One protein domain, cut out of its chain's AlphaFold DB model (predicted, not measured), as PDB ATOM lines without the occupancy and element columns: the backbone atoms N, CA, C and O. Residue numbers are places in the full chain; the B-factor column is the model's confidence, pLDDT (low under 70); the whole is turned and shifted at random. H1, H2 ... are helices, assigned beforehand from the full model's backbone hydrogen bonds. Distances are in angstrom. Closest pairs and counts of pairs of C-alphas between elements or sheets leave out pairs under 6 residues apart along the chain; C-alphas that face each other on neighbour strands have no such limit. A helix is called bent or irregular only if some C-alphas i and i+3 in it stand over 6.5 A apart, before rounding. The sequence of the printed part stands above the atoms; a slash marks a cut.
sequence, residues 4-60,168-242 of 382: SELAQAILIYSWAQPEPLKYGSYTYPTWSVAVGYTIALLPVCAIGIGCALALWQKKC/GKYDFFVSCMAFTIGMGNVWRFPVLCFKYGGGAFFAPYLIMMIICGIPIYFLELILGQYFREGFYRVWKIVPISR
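What this domain is: This is residues 4 to 60 and 168 to 242 of the 382 residues of an uncharacterized protein of Macrostomum lignano (UniProt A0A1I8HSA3). What does a first look show? An open, loose frame of helices: the long bent helices H2 and H5 stand apart, H6 and H7 bridge the space from the end of H5 towards H2b, and H1 reaches close to H5a. What is printed? There are 132 residues with seven named helices, H1 to H7 in order, and no named strand: all helix, loose, with a radius of gyration of the C-alphas of 18.4 A and spans of 48 by 37 by 33 A.

How they stand to each other: What comes near the first helix? H1, residues 4 to 16, is close to but not clearly touching H5a, residues 198 to 211; their closest C-alphas, of Ala 7 and Pro 204, are 7.0 A apart. What follows? H2a, residues 30 to 40, and H3, residues 169 to 180, touch no helix. H2b, residues 43 to 58, is close to but not clearly touching H7, residues 239 to 242, the closest C-alphas being Ala 46 and Ser 241, 7.2 A. H4, residues 183 to 195, and H5a only just touch, only at the corner, with 3 pairs of C-alphas within 8 A, the closest Cys 193 and Phe 201 at 5.7 A. How does the printed part finish? H5b, residues 214 to 227, only just touches H6, residues 231 to 237, with 3 pairs within 8 A, the closest C-alphas Phe 227 and Val 234 at 6.3 A; H6 and H7 touch only at the corner, closest at C-alphas Trp 235 and Arg 242, 5.1 A. Are the backbones complete? Every O i to N i+4 pair is within hydrogen-bond range in H1, H2a, H2b, H3 and H5b; H4 has 7 of 9, H5a 7 of 10, and H6 0 of 3 with 1 of 4 O i to N i+3 pairs, while H7 is too short for an O i to N i+4 pair.

Where its parts are: Where are the anchors? C-alpha 4 is at (152.844, 134.963, 162.255) and C-alpha 242 at (154.830, 162.103, 182.126). Which helices bend? By hydrogen bonds H2, residues 30 to 58, and H5, residues 198 to 227, were each assigned as one helix, but both are bent: C-alphas 40 and 43 are 6.6 A apart, C-alphas 211 and 214 6.9 A. H4 and H6 are only just irregular, at C-alphas 186 and 189, 6.6 A, and 234 and 237, 6.7 A. How long are the longer arms? H2b is 22.2 A, H5a 21.4 A and H5b 20.0 A.

The domain as a whole: Where is the cut? Residues 61 to 167 are not printed, and C-alphas 60 and 168 are 33.3 A apart. Which link is long? Of the links printed whole, H1 to H2 is long, with 13 residues. Where is confidence low? The mean pLDDT of the printed part is 71.9, and 48 residues are under 70, among them residues 4 to 26 and 50 to 60.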
ATOM      1  N   SER A   4     153.741 134.306 161.304       50.22
ATOM      2  CA  SER A   4     152.844 134.963 162.255       50.22
ATOM      3  C   SER A   4     152.023 133.999 163.115       50.22
ATOM      4  O   SER A   4     151.878 134.249 164.307       50.22
ATOM      5  N   GLU A   5     151.520 132.894 162.561       53.84
ATOM      6  CA  GLU A   5     150.789 131.872 163.329       53.84
ATOM      7  C   GLU A   5     151.713 131.139 164.303       53.84
ATOM      8  O   GLU A   5     151.333 130.885 165.442       53.84
ATOM      9  N   LEU A   6     152.953 130.854 163.888       58.94
ATOM     10  CA  LEU A   6     153.965 130.260 164.766       58.94
ATOM     11  C   LEU A   6     154.370 131.217 165.892       58.94
ATOM     12  O   LEU A   6     154.455 130.803 167.046       58.94
ATOM     13  N   ALA A   7     154.572 132.500 165.588       53.75
ATOM     14  CA  ALA A   7     154.889 133.505 166.598       53.75
ATOM     15  C   ALA A   7     153.745 133.688 167.609       53.75
ATOM     16  O   ALA A   7     153.998 133.740 168.810       53.75
ATOM     17  N   GLN A   8     152.491 133.721 167.144       57.38
ATOM     18  CA  GLN A   8     151.320 133.770 168.021       57.38
ATOM     19  C   GLN A   8     151.203 132.504 168.872       57.38
ATOM     20  O   GLN A   8     150.998 132.609 170.076       57.38
ATOM     21  N   ALA A   9     151.408 131.321 168.291       53.62
ATOM     22  CA  ALA A   9     151.369 130.062 169.026       53.62
ATOM     23  C   ALA A   9     152.453 129.985 170.113       53.62
ATOM     24  O   ALA A   9     152.167 129.533 171.216       53.62
ATOM     25  N   ILE A  10     153.668 130.477 169.850       62.03
ATOM     26  CA  ILE A  10     154.763 130.510 170.835       62.03
ATOM     27  C   ILE A  10     154.479 131.527 171.945       62.03
ATOM     28  O   ILE A  10     154.747 131.250 173.113       62.03
ATOM     29  N   LEU A  11     153.898 132.681 171.612       57.88
ATOM     30  CA  LEU A  11     153.556 133.714 172.592       57.88
ATOM     31  C   LEU A  11     152.394 133.266 173.493       57.88
ATOM     32  O   LEU A  11     152.455 133.433 174.711       57.88
ATOM     33  N   ILE A  12     151.390 132.608 172.907       58.69
ATOM     34  CA  ILE A  12     150.278 131.978 173.626       58.69
ATOM     35  C   ILE A  12     150.790 130.816 174.482       58.69
ATOM     36  O   ILE A  12     150.420 130.726 175.644       58.69
ATOM     37  N   TYR A  13     151.687 129.969 173.969       51.94
ATOM     38  CA  TYR A  13     152.281 128.862 174.727       51.94
ATOM     39  C   TYR A  13     153.132 129.358 175.908       51.94
ATOM     40  O   TYR A  13     153.017 128.834 177.015       51.94
ATOM     41  N   SER A  14     153.909 130.427 175.707       55.75
ATOM     42  CA  SER A  14     154.699 131.076 176.761       55.75
ATOM     43  C   SER A  14     153.836 131.727 177.847       55.75
ATOM     44  O   SER A  14     154.300 131.861 178.976       55.75
ATOM     45  N   TRP A  15     152.608 132.143 177.525       58.81
ATOM     46  CA  TRP A  15     151.630 132.657 178.493       58.81
ATOM     47  C   TRP A  15     150.775 131.550 179.125       58.81
ATOM     48  O   TRP A  15     150.313 131.703 180.253       58.81
ATOM     49  N   ALA A  16     150.571 130.436 178.417       52.25
ATOM     50  CA  ALA A  16     149.730 129.317 178.837       52.25
ATOM     51  C   ALA A  16     150.445 128.309 179.752       52.25
ATOM     52  O   ALA A  16     149.791 127.447 180.337       52.25
ATOM     53  N   GLN A  17     151.769 128.405 179.900       42.38
ATOM     54  CA  GLN A  17     152.554 127.609 180.845       42.38
ATOM     55  C   GLN A  17     153.317 128.526 181.819       42.38
ATOM     56  O   GLN A  17     154.550 128.565 181.787       42.38
ATOM     57  N   PRO A  18     152.634 129.300 182.687       55.34
ATOM     58  CA  PRO A  18     153.322 129.993 183.760       55.34
ATOM     59  C   PRO A  18     153.791 128.934 184.756       55.34
ATOM     60  O   PRO A  18     153.033 128.484 185.615       55.34
ATOM     61  N   GLU A  19     155.047 128.506 184.648       58.59
ATOM     62  CA  GLU A  19     155.671 127.828 185.775       58.59
ATOM     63  C   GLU A  19     155.593 128.778 186.979       58.59
ATOM     64  O   GLU A  19     156.007 129.940 186.870       58.59
ATOM     65  N   PRO A  20     155.040 128.340 188.123       57.72
ATOM     66  CA  PRO A  20     154.987 129.190 189.297       57.72
ATOM     67  C   PRO A  20     156.417 129.583 189.665       57.72
ATOM     68  O   PRO A  20     157.291 128.721 189.793       57.72
ATOM     69  N   LEU A  21     156.654 130.888 189.829       56.16
ATOM     70  CA  LEU A  21     157.912 131.382 190.373       56.16
ATOM     71  C   LEU A  21     158.116 130.699 191.730       56.16
ATOM     72  O   LEU A  21     157.305 130.854 192.646       56.16
ATOM     73  N   LYS A  22     159.171 129.889 191.830       52.62
ATOM     74  CA  LYS A  22     159.552 129.163 193.041       52.62
ATOM     75  C   LYS A  22     160.919 129.643 193.497       52.62
ATOM     76  O   LYS A  22     161.854 129.674 192.699       52.62
ATOM     77  N   TYR A  23     161.042 129.979 194.775       43.03
ATOM     78  CA  TYR A  23     162.332 130.172 195.430       43.03
ATOM     79  C   TYR A  23     162.521 129.051 196.451       43.03
ATOM     80  O   TYR A  23     161.873 129.027 197.497       43.03
ATOM     81  N   GLY A  24     163.349 128.060 196.113       67.88
ATOM     82  CA  GLY A  24     163.458 126.832 196.904       67.88
ATOM     83  C   GLY A  24     162.128 126.066 196.942       67.88
ATOM     84  O   GLY A  24     161.631 125.646 195.899       67.88
ATOM     85  N   SER A  25     161.556 125.894 198.136       58.00
ATOM     86  CA  SER A  25     160.245 125.265 198.370       58.00
ATOM     87  C   SER A  25     159.065 126.248 198.340       58.00
ATOM     88  O   SER A  25     157.915 125.811 198.332       58.00
ATOM     89  N   TYR A  26     159.319 127.559 198.308       57.72
ATOM     90  CA  TYR A  26     158.280 128.582 198.377       57.72
ATOM     91  C   TYR A  26     157.765 128.957 196.983       57.72
ATOM     92  O   TYR A  26     158.522 129.437 196.139       57.72
ATOM     93  N   THR A  27     156.470 128.753 196.744       73.62
ATOM     94  CA  THR A  27     155.757 129.227 195.549       73.62
ATOM     95  C   THR A  27     155.235 130.637 195.774       73.62
ATOM     96  O   THR A  27     154.425 130.854 196.677       73.62
ATOM     97  N   TYR A  28     155.645 131.579 194.926       70.12
ATOM     98  CA  TYR A  28     155.112 132.935 194.968       70.12
ATOM     99  C   TYR A  28     153.600 132.940 194.693       70.12
ATOM    100  O   TYR A  28     153.130 132.231 193.797       70.12
ATOM    101  N   PRO A  29     152.823 133.750 195.433       80.19
ATOM    102  CA  PRO A  29     151.388 133.842 195.228       80.19
ATOM    103  C   PRO A  29     151.080 134.514 193.886       80.19
ATOM    104  O   PRO A  29     151.770 135.445 193.459       80.19
ATOM    105  N   THR A  30     150.004 134.081 193.233       74.12
ATOM    106  CA  THR A  30     149.586 134.522 191.890       74.12
ATOM    107  C   THR A  30     149.405 136.035 191.763       74.12
ATOM    108  O   THR A  30     149.651 136.584 190.691       74.12
ATOM    109  N   TRP A  31     149.054 136.734 192.848       75.75
ATOM    110  CA  TRP A  31     148.942 138.196 192.841       75.75
ATOM    111  C   TRP A  31     150.289 138.888 192.589       75.75
ATOM    112  O   TRP A  31     150.331 139.885 191.880       75.75
ATOM    113  N   SER A  32     151.399 138.347 193.102       69.62
ATOM    114  CA  SER A  32     152.734 138.939 192.921       69.62
ATOM    115  C   SER A  32     153.220 138.804 191.477       69.62
ATOM    116  O   SER A  32     153.817 139.722 190.918       69.62
ATOM    117  N   VAL A  33     152.868 137.684 190.841       66.81
ATOM    118  CA  VAL A  33     153.126 137.421 189.424       66.81
ATOM    119  C   VAL A  33     152.293 138.358 188.552       66.81
ATOM    120  O   VAL A  33     152.827 138.974 187.632       66.81
ATOM    121  N   ALA A  34     151.008 138.532 188.876       73.19
ATOM    122  CA  ALA A  34     150.134 139.476 188.184       73.19
ATOM    123  C   ALA A  34     150.655 140.918 188.293       73.19
ATOM    124  O   ALA A  34     150.712 141.615 187.286       73.19
ATOM    125  N   VAL A  35     151.105 141.339 189.480       71.88
ATOM    126  CA  VAL A  35     151.727 142.655 189.694       71.88
ATOM    127  C   VAL A  35     153.014 142.808 188.874       71.88
ATOM    128  O   VAL A  35     153.234 143.848 188.262       71.88
ATOM    129  N   GLY A  36     153.847 141.769 188.791       66.81
ATOM    130  CA  GLY A  36     155.049 141.789 187.953       66.81
ATOM    131  C   GLY A  36     154.731 141.997 186.469       66.81
ATOM    132  O   GLY A  36     155.344 142.842 185.815       66.81
ATOM    133  N   TYR A  37     153.736 141.277 185.942       64.06
ATOM    134  CA  TYR A  37     153.314 141.429 184.548       64.06
ATOM    135  C   TYR A  37     152.636 142.769 184.270       64.06
ATOM    136  O   TYR A  37     152.873 143.348 183.212       64.06
ATOM    137  N   THR A  38     151.829 143.298 185.190       70.31
ATOM    138  CA  THR A  38     151.203 144.613 184.997       70.31
ATOM    139  C   THR A  38     152.240 145.728 185.008       70.31
ATOM    140  O   THR A  38     152.187 146.593 184.139       70.31
ATOM    141  N   ILE A  39     153.231 145.676 185.903       67.94
ATOM    142  CA  ILE A  39     154.350 146.629 185.918       67.94
ATOM    143  C   ILE A  39     155.174 146.529 184.627       67.94
ATOM    144  O   ILE A  39     155.581 147.555 184.090       67.94
ATOM    145  N   ALA A  40     155.396 145.322 184.098       55.31
ATOM    146  CA  ALA A  40     156.162 145.130 182.867       55.31
ATOM    147  C   ALA A  40     155.404 145.575 181.602       55.31
ATOM    148  O   ALA A  40     155.999 146.141 180.689       55.31
ATOM    149  N   LEU A  41     154.092 145.328 181.532       67.38
ATOM    150  CA  LEU A  41     153.279 145.611 180.344       67.38
ATOM    151  C   LEU A  41     152.776 147.057 180.289       67.38
ATOM    152  O   LEU A  41     152.546 147.576 179.198       67.38
ATOM    153  N   LEU A  42     152.617 147.729 181.430       69.25
ATOM    154  CA  LEU A  42     152.070 149.086 181.490       69.25
ATOM    155  C   LEU A  42     152.916 150.123 180.720       69.25
ATOM    156  O   LEU A  42     152.334 150.862 179.924       69.25
ATOM    157  N   PRO A  43     154.259 150.152 180.835       53.56
ATOM    158  CA  PRO A  43     155.101 151.031 180.023       53.56
ATOM    159  C   PRO A  43     155.056 150.672 178.532       53.56
ATOM    160  O   PRO A  43     154.944 151.559 177.690       53.56
ATOM    161  N   VAL A  44     155.075 149.378 178.195       57.66
ATOM    162  CA  VAL A  44     155.083 148.894 176.802       57.66
ATOM    163  C   VAL A  44     153.789 149.273 176.078       57.66
ATOM    164  O   VAL A  44     153.820 149.814 174.970       57.66
ATOM    165  N   CYS A  45     152.642 149.061 176.723       67.31
ATOM    166  CA  CYS A  45     151.342 149.454 176.191       67.31
ATOM    167  C   CYS A  45     151.205 150.981 176.094       67.31
ATOM    168  O   CYS A  45     150.682 151.480 175.100       67.31
ATOM    169  N   ALA A  46     151.704 151.735 177.080       60.66
ATOM    170  CA  ALA A  46     151.665 153.197 177.059       60.66
ATOM    171  C   ALA A  46     152.506 153.794 175.919       60.66
ATOM    172  O   ALA A  46     152.071 154.755 175.285       60.66
ATOM    173  N   ILE A  47     153.664 153.201 175.608       60.97
ATOM    174  CA  ILE A  47     154.493 153.587 174.457       60.97
ATOM    175  C   ILE A  47     153.763 153.270 173.149       60.97
ATOM    176  O   ILE A  47     153.651 154.142 172.292       60.97
ATOM    177  N   GLY A  48     153.196 152.067 173.008       63.47
ATOM    178  CA  GLY A  48     152.435 151.683 171.813       63.47
ATOM    179  C   GLY A  48     151.232 152.595 171.552       63.47
ATOM    180  O   GLY A  48     151.026 153.051 170.427       63.47
ATOM    181  N   ILE A  49     150.476 152.930 172.601       70.81
ATOM    182  CA  ILE A  49     149.338 153.858 172.533       70.81
ATOM    183  C   ILE A  49     149.818 155.286 172.248       70.81
ATOM    184  O   ILE A  49     149.231 155.966 171.411       70.81
ATOM    185  N   GLY A  50     150.902 155.738 172.884       65.69
ATOM    186  CA  GLY A  50     151.501 157.051 172.635       65.69
ATOM    187  C   GLY A  50     151.973 157.211 171.189       65.69
ATOM    188  O   GLY A  50     151.651 158.208 170.543       65.69
ATOM    189  N   CYS A  51     152.654 156.200 170.644       55.38
ATOM    190  CA  CYS A  51     153.052 156.147 169.240       55.38
ATOM    191  C   CYS A  51     151.836 156.129 168.306       55.38
ATOM    192  O   CYS A  51     151.802 156.897 167.347       55.38
ATOM    193  N   ALA A  52     150.816 155.313 168.589       62.28
ATOM    194  CA  ALA A  52     149.606 155.241 167.771       62.28
ATOM    195  C   ALA A  52     148.827 156.567 167.765       62.28
ATOM    196  O   ALA A  52     148.434 157.038 166.700       62.28
ATOM    197  N   LEU A  53     148.660 157.210 168.923       65.56
ATOM    198  CA  LEU A  53     148.006 158.516 169.043       65.56
ATOM    199  C   LEU A  53     148.806 159.620 168.343       65.56
ATOM    200  O   LEU A  53     148.219 160.440 167.639       65.56
ATOM    201  N   ALA A  54     150.135 159.621 168.468       56.28
ATOM    202  CA  ALA A  54     150.996 160.579 167.774       56.28
ATOM    203  C   ALA A  54     150.941 160.406 166.245       56.28
ATOM    204  O   ALA A  54     150.873 161.394 165.508       56.28
ATOM    205  N   LEU A  55     150.915 159.161 165.756       56.69
ATOM    206  CA  LEU A  55     150.746 158.850 164.333       56.69
ATOM    207  C   LEU A  55     149.354 159.254 163.827       56.69
ATOM    208  O   LEU A  55     149.234 159.802 162.728       56.69
ATOM    209  N   TRP A  56     148.315 159.043 164.639       65.25
ATOM    210  CA  TRP A  56     146.939 159.379 164.282       65.25
ATOM    211  C   TRP A  56     146.705 160.893 164.232       65.25
ATOM    212  O   TRP A  56     146.032 161.379 163.322       65.25
ATOM    213  N   GLN A  57     147.325 161.651 165.142       59.03
ATOM    214  CA  GLN A  57     147.252 163.114 165.158       59.03
ATOM    215  C   GLN A  57     148.042 163.770 164.019       59.03
ATOM    216  O   GLN A  57     147.620 164.811 163.518       59.03
ATOM    217  N   LYS A  58     149.165 163.183 163.580       52.97
ATOM    218  CA  LYS A  58     150.031 163.819 162.573       52.97
ATOM    219  C   LYS A  58     149.758 163.431 161.114       52.97
ATOM    220  O   LYS A  58     150.332 164.063 160.235       52.97
ATOM    221  N   LYS A  59     148.907 162.434 160.816       49.88
ATOM    222  CA  LYS A  59     148.708 161.890 159.442       49.88
ATOM    223  C   LYS A  59     150.039 161.679 158.681       49.88
ATOM    224  O   LYS A  59     150.110 161.873 157.469       49.88
ATOM    225  N   CYS A  60     151.119 161.318 159.372       48.72
ATOM    226  CA  CYS A  60     152.436 161.186 158.748       48.72
ATOM    227  C   CYS A  60     152.631 159.784 158.161       48.72
ATOM    228  O   CYS A  60     152.287 158.778 158.781       48.72
ATOM    229  N   GLY A 168     184.329 160.892 169.550       71.44
ATOM    230  CA  GLY A 168     184.286 160.107 168.319       71.44
ATOM    231  C   GLY A 168     183.025 159.254 168.158       71.44
ATOM    232  O   GLY A 168     182.314 158.942 169.111       71.44
ATOM    233  N   LYS A 169     182.766 158.821 166.917       71.19
ATOM    234  CA  LYS A 169     181.641 157.925 166.575       71.19
ATOM    235  C   LYS A 169     181.747 156.565 167.275       71.19
ATOM    236  O   LYS A 169     180.732 155.974 167.639       71.19
ATOM    237  N   TYR A 170     182.974 156.085 167.465       76.88
ATOM    238  CA  TYR A 170     183.243 154.819 168.143       76.88
ATOM    239  C   TYR A 170     182.988 154.902 169.648       76.88
ATOM    240  O   TYR A 170     182.489 153.935 170.210       76.88
ATOM    241  N   ASP A 171     183.219 156.057 170.280       71.38
ATOM    242  CA  ASP A 171     182.950 156.245 171.712       71.38
ATOM    243  C   ASP A 171     181.459 156.079 172.018       71.38
ATOM    244  O   ASP A 171     181.087 155.400 172.974       71.38
ATOM    245  N   PHE A 172     180.596 156.628 171.155       75.81
ATOM    246  CA  PHE A 172     179.150 156.437 171.252       75.81
ATOM    247  C   PHE A 172     178.764 154.966 171.058       75.81
ATOM    248  O   PHE A 172     178.053 154.389 171.878       75.81
ATOM    249  N   PHE A 173     179.266 154.333 169.996       78.62
ATOM    250  CA  PHE A 173     178.918 152.951 169.666       78.62
ATOM    251  C   PHE A 173     179.358 151.949 170.744       78.62
ATOM    252  O   PHE A 173     178.575 151.091 171.150       78.62
ATOM    253  N   VAL A 174     180.587 152.081 171.247       76.69
ATOM    254  CA  VAL A 174     181.123 151.238 172.324       76.69
ATOM    255  C   VAL A 174     180.341 151.456 173.617       76.69
ATOM    256  O   VAL A 174     180.043 150.488 174.314       76.69
ATOM    257  N   SER A 175     179.927 152.692 173.906       78.50
ATOM    258  CA  SER A 175     179.074 152.994 175.064       78.50
ATOM    259  C   SER A 175     177.706 152.308 174.962       78.50
ATOM    260  O   SER A 175     177.249 151.684 175.920       78.50
ATOM    261  N   CYS A 176     177.082 152.343 173.784       80.00
ATOM    262  CA  CYS A 176     175.835 151.628 173.504       80.00
ATOM    263  C   CYS A 176     175.988 150.100 173.617       80.00
ATOM    264  O   CYS A 176     175.108 149.426 174.160       80.00
ATOM    265  N   MET A 177     177.104 149.540 173.140       81.81
ATOM    266  CA  MET A 177     177.408 148.114 173.291       81.81
ATOM    267  C   MET A 177     177.604 147.722 174.754       81.81
ATOM    268  O   MET A 177     177.028 146.727 175.188       81.81
ATOM    269  N   ALA A 178     178.362 148.509 175.521       80.50
ATOM    270  CA  ALA A 178     178.597 148.262 176.941       80.50
ATOM    271  C   ALA A 178     177.293 148.285 177.754       80.50
ATOM    272  O   ALA A 178     177.123 147.473 178.658       80.50
ATOM    273  N   PHE A 179     176.344 149.155 177.394       80.25
ATOM    274  CA  PHE A 179     175.011 149.172 178.000       80.25
ATOM    275  C   PHE A 179     174.170 147.935 177.635       80.25
ATOM    276  O   PHE A 179     173.432 147.410 178.464       80.25
ATOM    277  N   THR A 180     174.294 147.440 176.400       81.38
ATOM    278  CA  THR A 180     173.488 146.313 175.892       81.38
ATOM    279  C   THR A 180     174.034 144.948 176.340       81.38
ATOM    280  O   THR A 180     173.280 143.993 176.547       81.38
ATOM    281  N   ILE A 181     175.355 144.828 176.495       81.81
ATOM    282  CA  ILE A 181     176.030 143.595 176.907       81.81
ATOM    283  C   ILE A 181     176.112 143.557 178.436       81.81
ATOM    284  O   ILE A 181     177.073 144.018 179.043       81.81
ATOM    285  N   GLY A 182     175.087 142.981 179.064       75.94
ATOM    286  CA  GLY A 182     175.029 142.803 180.515       75.94
ATOM    287  C   GLY A 182     175.376 141.388 180.989       75.94
ATOM    288  O   GLY A 182     175.367 140.422 180.224       75.94
ATOM    289  N   MET A 183     175.563 141.242 182.305       72.06
ATOM    290  CA  MET A 183     175.759 139.952 182.992       72.06
ATOM    291  C   MET A 183     174.623 138.946 182.723       72.06
ATOM    292  O   MET A 183     174.840 137.735 182.691       72.06
ATOM    293  N   GLY A 184     173.414 139.443 182.435       73.81
ATOM    294  CA  GLY A 184     172.286 138.616 182.012       73.81
ATOM    295  C   GLY A 184     172.548 137.828 180.722       73.81
ATOM    296  O   GLY A 184     172.119 136.681 180.623       73.81
ATOM    297  N   ASN A 185     173.305 138.372 179.767       81.62
ATOM    298  CA  ASN A 185     173.613 137.661 178.522       81.62
ATOM    299  C   ASN A 185     174.557 136.471 178.763       81.62
ATOM    300  O   ASN A 185     174.504 135.494 178.024       81.62
ATOM    301  N   VAL A 186     175.374 136.526 179.822       81.56
ATOM    302  CA  VAL A 186     176.375 135.496 180.141       81.56
ATOM    303  C   VAL A 186     175.746 134.276 180.809       81.56
ATOM    304  O   VAL A 186     176.050 133.154 180.420       81.56
ATOM    305  N   TRP A 187     174.857 134.460 181.793       81.19
ATOM    306  CA  TRP A 187     174.260 133.325 182.517       81.19
ATOM    307  C   TRP A 187     172.798 133.058 182.166       81.19
ATOM    308  O   TRP A 187     172.361 131.909 182.170       81.19
ATOM    309  N   ARG A 188     171.997 134.090 181.871       83.44
ATOM    310  CA  ARG A 188     170.533 133.942 181.814       83.44
ATOM    311  C   ARG A 188     170.154 133.399 180.459       83.44
ATOM    312  O   ARG A 188     169.379 132.454 180.381       83.44
ATOM    313  N   PHE A 189     170.736 133.970 179.410       85.38
ATOM    314  CA  PHE A 189     170.479 133.526 178.053       85.38
ATOM    315  C   PHE A 189     170.803 132.031 177.852       85.38
ATOM    316  O   PHE A 189     169.900 131.315 177.415       85.38
ATOM    317  N   PRO A 190     171.979 131.500 178.259       83.12
ATOM    318  CA  PRO A 190     172.243 130.066 178.147       83.12
ATOM    319  C   PRO A 190     171.275 129.209 178.965       83.12
ATOM    320  O   PRO A 190     170.732 128.242 178.440       83.12
ATOM    321  N   VAL A 191     170.995 129.580 180.221       83.38
ATOM    322  CA  VAL A 191     170.075 128.818 181.086       83.38
ATOM    323  C   VAL A 191     168.667 128.754 180.490       83.38
ATOM    324  O   VAL A 191     168.055 127.688 180.478       83.38
ATOM    325  N   LEU A 192     168.153 129.869 179.962       81.81
ATOM    326  CA  LEU A 192     166.844 129.905 179.306       81.81
ATOM    327  C   LEU A 192     166.843 129.098 178.008       81.81
ATOM    328  O   LEU A 192     165.901 128.348 177.768       81.81
ATOM    329  N   CYS A 193     167.903 129.213 177.208       85.25
ATOM    330  CA  CYS A 193     168.077 128.435 175.989       85.25
ATOM    331  C   CYS A 193     168.001 126.934 176.296       85.25
ATOM    332  O   CYS A 193     167.149 126.244 175.746       85.25
ATOM    333  N   PHE A 194     168.787 126.437 177.256       83.69
ATOM    334  CA  PHE A 194     168.753 125.026 177.652       83.69
ATOM    335  C   PHE A 194     167.394 124.585 178.202       83.69
ATOM    336  O   PHE A 194     166.932 123.495 177.872       83.69
ATOM    337  N   LYS A 195     166.729 125.429 178.997       84.88
ATOM    338  CA  LYS A 195     165.422 125.107 179.582       84.88
ATOM    339  C   LYS A 195     164.303 125.017 178.539       84.88
ATOM    340  O   LYS A 195     163.432 124.164 178.663       84.88
ATOM    341  N   TYR A 196     164.325 125.872 177.518       83.56
ATOM    342  CA  TYR A 196     163.236 126.015 176.544       83.56
ATOM    343  C   TYR A 196     163.544 125.397 175.170       83.56
ATOM    344  O   TYR A 196     163.089 125.898 174.144       83.56
ATOM    345  N   GLY A 197     164.288 124.287 175.141       76.06
ATOM    346  CA  GLY A 197     164.497 123.500 173.917       76.06
ATOM    347  C   GLY A 197     165.837 123.726 173.211       76.06
ATOM    348  O   GLY A 197     165.963 123.436 172.020       76.06
ATOM    349  N   GLY A 198     166.844 124.235 173.923       85.12
ATOM    350  CA  GLY A 198     168.209 124.419 173.429       85.12
ATOM    351  C   GLY A 198     168.248 125.267 172.160       85.12
ATOM    352  O   GLY A 198     167.679 126.354 172.095       85.12
ATOM    353  N   GLY A 199     168.872 124.736 171.105       80.62
ATOM    354  CA  GLY A 199     169.006 125.420 169.815       80.62
ATOM    355  C   GLY A 199     167.682 125.882 169.186       80.62
ATOM    356  O   GLY A 199     167.669 126.892 168.487       80.62
ATOM    357  N   ALA A 200     166.555 125.215 169.467       81.88
ATOM    358  CA  ALA A 200     165.251 125.602 168.925       81.88
ATOM    359  C   ALA A 200     164.737 126.942 169.486       81.88
ATOM    360  O   ALA A 200     164.008 127.652 168.794       81.88
ATOM    361  N   PHE A 201     165.161 127.335 170.695       82.38
ATOM    362  CA  PHE A 201     164.801 128.612 171.322       82.38
ATOM    363  C   PHE A 201     165.343 129.832 170.554       82.38
ATOM    364  O   PHE A 201     164.761 130.917 170.612       82.38
ATOM    365  N   PHE A 202     166.420 129.668 169.776       80.94
ATOM    366  CA  PHE A 202     167.001 130.766 169.000       80.94
ATOM    367  C   PHE A 202     166.057 131.307 167.925       80.94
ATOM    368  O   PHE A 202     166.044 132.512 167.689       80.94
ATOM    369  N   ALA A 203     165.254 130.451 167.286       81.81
ATOM    370  CA  ALA A 203     164.345 130.879 166.225       81.81
ATOM    371  C   ALA A 203     163.308 131.917 166.713       81.81
ATOM    372  O   ALA A 203     163.287 133.023 166.165       81.81
ATOM    373  N   PRO A 204     162.492 131.657 167.758       86.38
ATOM    374  CA  PRO A 204     161.585 132.670 168.293       86.38
ATOM    375  C   PRO A 204     162.314 133.855 168.932       86.38
ATOM    376  O   PRO A 204     161.820 134.977 168.833       86.38
ATOM    377  N   TYR A 205     163.491 133.647 169.534       86.31
ATOM    378  CA  TYR A 205     164.302 134.738 170.083       86.31
ATOM    379  C   TYR A 205     164.733 135.740 169.000       86.31
ATOM    380  O   TYR A 205     164.519 136.940 169.159       86.31
ATOM    381  N   LEU A 206     165.269 135.264 167.869       87.81
ATOM    382  CA  LEU A 206     165.673 136.117 166.746       87.81
ATOM    383  C   LEU A 206     164.473 136.829 166.113       87.81
ATOM    384  O   LEU A 206     164.555 138.022 165.822       87.81
ATOM    385  N   ILE A 207     163.345 136.129 165.946       88.38
ATOM    386  CA  ILE A 207     162.116 136.720 165.399       88.38
ATOM    387  C   ILE A 207     161.624 137.862 166.301       88.38
ATOM    388  O   ILE A 207     161.390 138.967 165.815       88.38
ATOM    389  N   MET A 208     161.521 137.636 167.614       88.38
ATOM    390  CA  MET A 208     161.097 138.674 168.563       88.38
ATOM    391  C   MET A 208     162.118 139.808 168.685       88.38
ATOM    392  O   MET A 208     161.736 140.964 168.867       88.38
ATOM    393  N   MET A 209     163.410 139.517 168.529       88.56
ATOM    394  CA  MET A 209     164.443 140.548 168.493       88.56
ATOM    395  C   MET A 209     164.295 141.449 167.264       88.56
ATOM    396  O   MET A 209     164.394 142.661 167.405       88.56
ATOM    397  N   ILE A 210     163.988 140.905 166.085       90.38
ATOM    398  CA  ILE A 210     163.787 141.706 164.867       90.38
ATOM    399  C   ILE A 210     162.468 142.492 164.916       90.38
ATOM    400  O   ILE A 210     162.439 143.648 164.505       90.38
ATOM    401  N   ILE A 211     161.385 141.890 165.417       88.06
ATOM    402  CA  ILE A 211     160.049 142.513 165.417       88.06
ATOM    403  C   ILE A 211     159.885 143.535 166.549       88.06
ATOM    404  O   ILE A 211     159.257 144.571 166.344       88.06
ATOM    405  N   CYS A 212     160.435 143.263 167.734       85.81
ATOM    406  CA  CYS A 212     160.233 144.096 168.923       85.81
ATOM    407  C   CYS A 212     161.539 144.711 169.431       85.81
ATOM    408  O   CYS A 212     161.597 145.919 169.644       85.81
ATOM    409  N   GLY A 213     162.592 143.907 169.610       87.00
ATOM    410  CA  GLY A 213     163.839 144.358 170.242       87.00
ATOM    411  C   GLY A 213     164.523 145.502 169.490       87.00
ATOM    412  O   GLY A 213     164.715 146.583 170.041       87.00
ATOM    413  N   ILE A 214     164.842 145.279 168.214       86.00
ATOM    414  CA  ILE A 214     165.514 146.252 167.350       86.00
ATOM    415  C   ILE A 214     164.653 147.519 167.189       86.00
ATOM    416  O   ILE A 214     165.179 148.601 167.444       86.00
ATOM    417  N   PRO A 215     163.348 147.454 166.848       88.50
ATOM    418  CA  PRO A 215     162.535 148.661 166.706       88.50
ATOM    419  C   PRO A 215     162.421 149.496 167.982       88.50
ATOM    420  O   PRO A 215     162.516 150.719 167.901       88.50
ATOM    421  N   ILE A 216     162.256 148.865 169.152       86.88
ATOM    422  CA  ILE A 216     162.185 149.584 170.435       86.88
ATOM    423  C   ILE A 216     163.527 150.255 170.742       86.88
ATOM    424  O   ILE A 216     163.551 151.438 171.073       86.88
ATOM    425  N   TYR A 217     164.637 149.539 170.549       84.62
ATOM    426  CA  TYR A 217     165.979 150.079 170.756       84.62
ATOM    427  C   TYR A 217     166.264 151.289 169.854       84.62
ATOM    428  O   TYR A 217     166.720 152.332 170.317       84.62
ATOM    429  N   PHE A 218     165.937 151.190 168.562       83.50
ATOM    430  CA  PHE A 218     166.091 152.310 167.631       83.50
ATOM    431  C   PHE A 218     165.187 153.493 167.983       83.50
ATOM    432  O   PHE A 218     165.623 154.638 167.873       83.50
ATOM    433  N   LEU A 219     163.949 153.239 168.413       83.75
ATOM    434  CA  LEU A 219     163.027 154.292 168.831       83.75
ATOM    435  C   LEU A 219     163.589 155.078 170.020       83.75
ATOM    436  O   LEU A 219     163.553 156.306 170.005       83.75
ATOM    437  N   GLU A 220     164.160 154.394 171.008       82.94
ATOM    438  CA  GLU A 220     164.780 155.024 172.174       82.94
ATOM    439  C   GLU A 220     166.010 155.862 171.799       82.94
ATOM    440  O   GLU A 220     166.126 157.018 172.216       82.94
ATOM    441  N   LEU A 221     166.872 155.344 170.916       81.81
ATOM    442  CA  LEU A 221     168.015 156.098 170.397       81.81
ATOM    443  C   LEU A 221     167.586 157.359 169.632       81.81
ATOM    444  O   LEU A 221     168.161 158.429 169.840       81.81
ATOM    445  N   ILE A 222     166.574 157.258 168.765       82.06
ATOM    446  CA  ILE A 222     166.070 158.397 167.983       82.06
ATOM    447  C   ILE A 222     165.428 159.439 168.904       82.06
ATOM    448  O   ILE A 222     165.670 160.632 168.724       82.06
ATOM    449  N   LEU A 223     164.649 159.015 169.905       78.19
ATOM    450  CA  LEU A 223     164.064 159.923 170.896       78.19
ATOM    451  C   LEU A 223     165.154 160.680 171.666       78.19
ATOM    452  O   LEU A 223     165.085 161.906 171.760       78.19
ATOM    453  N   GLY A 224     166.186 159.979 172.144       79.56
ATOM    454  CA  GLY A 224     167.320 160.604 172.826       79.56
ATOM    455  C   GLY A 224     168.064 161.606 171.938       79.56
ATOM    456  O   GLY A 224     168.370 162.719 172.366       79.56
ATOM    457  N   GLN A 225     168.292 161.262 170.667       78.12
ATOM    458  CA  GLN A 225     168.980 162.133 169.708       78.12
ATOM    459  C   GLN A 225     168.157 163.354 169.280       78.12
ATOM    460  O   GLN A 225     168.732 164.424 169.052       78.12
ATOM    461  N   TYR A 226     166.838 163.198 169.139       77.06
ATOM    462  CA  TYR A 226     165.942 164.261 168.688       77.06
ATOM    463  C   TYR A 226     165.673 165.281 169.794       77.06
ATOM    464  O   TYR A 226     165.788 166.480 169.554       77.06
ATOM    465  N   PHE A 227     165.338 164.816 171.001       77.75
ATOM    466  CA  PHE A 227     165.001 165.713 172.105       77.75
ATOM    467  C   PHE A 227     166.236 166.258 172.816       77.75
ATOM    468  O   PHE A 227     166.175 167.375 173.312       77.75
ATOM    469  N   ARG A 228     167.355 165.516 172.836       75.31
ATOM    470  CA  ARG A 228     168.596 165.906 173.539       75.31
ATOM    471  C   ARG A 228     168.357 166.304 175.000       75.31
ATOM    472  O   ARG A 228     169.082 167.111 175.572       75.31
ATOM    473  N   GLU A 229     167.329 165.720 175.596       73.56
ATOM    474  CA  GLU A 229     166.908 165.950 176.966       73.56
ATOM    475  C   GLU A 229     166.940 164.624 177.733       73.56
ATOM    476  O   GLU A 229     166.819 163.551 177.145       73.56
ATOM    477  N   GLY A 230     167.090 164.685 179.057       72.69
ATOM    478  CA  GLY A 230     167.069 163.485 179.898       72.69
ATOM    479  C   GLY A 230     165.682 162.835 179.990       72.69
ATOM    480  O   GLY A 230     164.658 163.495 179.784       72.69
ATOM    481  N   PHE A 231     165.660 161.561 180.395       71.94
ATOM    482  CA  PHE A 231     164.483 160.680 180.479       71.94
ATOM    483  C   PHE A 231     163.205 161.313 181.066       71.94
ATOM    484  O   PHE A 231     162.113 160.965 180.639       71.94
ATOM    485  N   TYR A 232     163.284 162.253 182.018       76.38
ATOM    486  CA  TYR A 232     162.099 162.917 182.582       76.38
ATOM    487  C   TYR A 232     161.522 164.013 181.672       76.38
ATOM    488  O   TYR A 232     160.302 164.139 181.547       76.38
ATOM    489  N   ARG A 233     162.377 164.831 181.043       75.38
ATOM    490  CA  ARG A 233     161.927 166.013 180.288       75.38
ATOM    491  C   ARG A 233     161.420 165.649 178.888       75.38
ATOM    492  O   ARG A 233     160.463 166.275 178.436       75.38
ATOM    493  N   VAL A 234     161.927 164.562 178.294       76.50
ATOM    494  CA  VAL A 234     161.467 164.032 176.993       76.50
ATOM    495  C   VAL A 234     159.953 163.789 176.977       76.50
ATOM    496  O   VAL A 234     159.270 164.160 176.028       76.50
ATOM    497  N   TRP A 235     159.364 163.262 178.055       77.31
ATOM    498  CA  TRP A 235     157.924 162.963 178.102       77.31
ATOM    499  C   TRP A 235     157.010 164.194 178.226       77.31
ATOM    500  O   TRP A 235     155.793 164.047 178.337       77.31
ATOM    501  N   LYS A 236     157.544 165.423 178.168       70.81
ATOM    502  CA  LYS A 236     156.727 166.648 178.096       70.81
ATOM    503  C   LYS A 236     155.898 166.746 176.810       70.81
ATOM    504  O   LYS A 236     154.889 167.448 176.828       70.81
ATOM    505  N   ILE A 237     156.282 166.037 175.743       72.62
ATOM    506  CA  ILE A 237     155.589 166.027 174.437       72.62
ATOM    507  C   ILE A 237     154.156 165.509 174.571       72.62
ATOM    508  O   ILE A 237     153.239 166.021 173.933       72.62
ATOM    509  N   VAL A 238     153.969 164.478 175.398       77.12
ATOM    510  CA  VAL A 238     152.686 163.811 175.606       77.12
ATOM    511  C   VAL A 238     152.390 163.848 177.111       77.12
ATOM    512  O   VAL A 238     152.964 163.076 177.881       77.12
ATOM    513  N   PRO A 239     151.510 164.752 177.583       72.00
ATOM    514  CA  PRO A 239     151.323 164.999 179.014       72.00
ATOM    515  C   PRO A 239     150.807 163.771 179.781       72.00
ATOM    516  O   PRO A 239     151.103 163.636 180.966       72.00
ATOM    517  N   ILE A 240     150.110 162.848 179.105       78.81
ATOM    518  CA  ILE A 240     149.633 161.589 179.697       78.81
ATOM    519  C   ILE A 240     150.775 160.602 180.009       78.81
ATOM    520  O   ILE A 240     150.655 159.799 180.928       78.81
ATOM    521  N   SER A 241     151.914 160.696 179.317       77.69
ATOM    522  CA  SER A 241     153.082 159.826 179.520       77.69
ATOM    523  C   SER A 241     154.140 160.398 180.469       77.69
ATOM    524  O   SER A 241     155.203 159.805 180.623       77.69
ATOM    525  N   ARG A 242     153.874 161.519 181.158       74.19
ATOM    526  CA  ARG A 242     154.830 162.103 182.126       74.19
ATOM    527  C   ARG A 242     155.232 161.134 183.244       74.19
ATOM    528  O   ARG A 242     156.357 161.200 183.729       74.19
TER     529      ARG A 242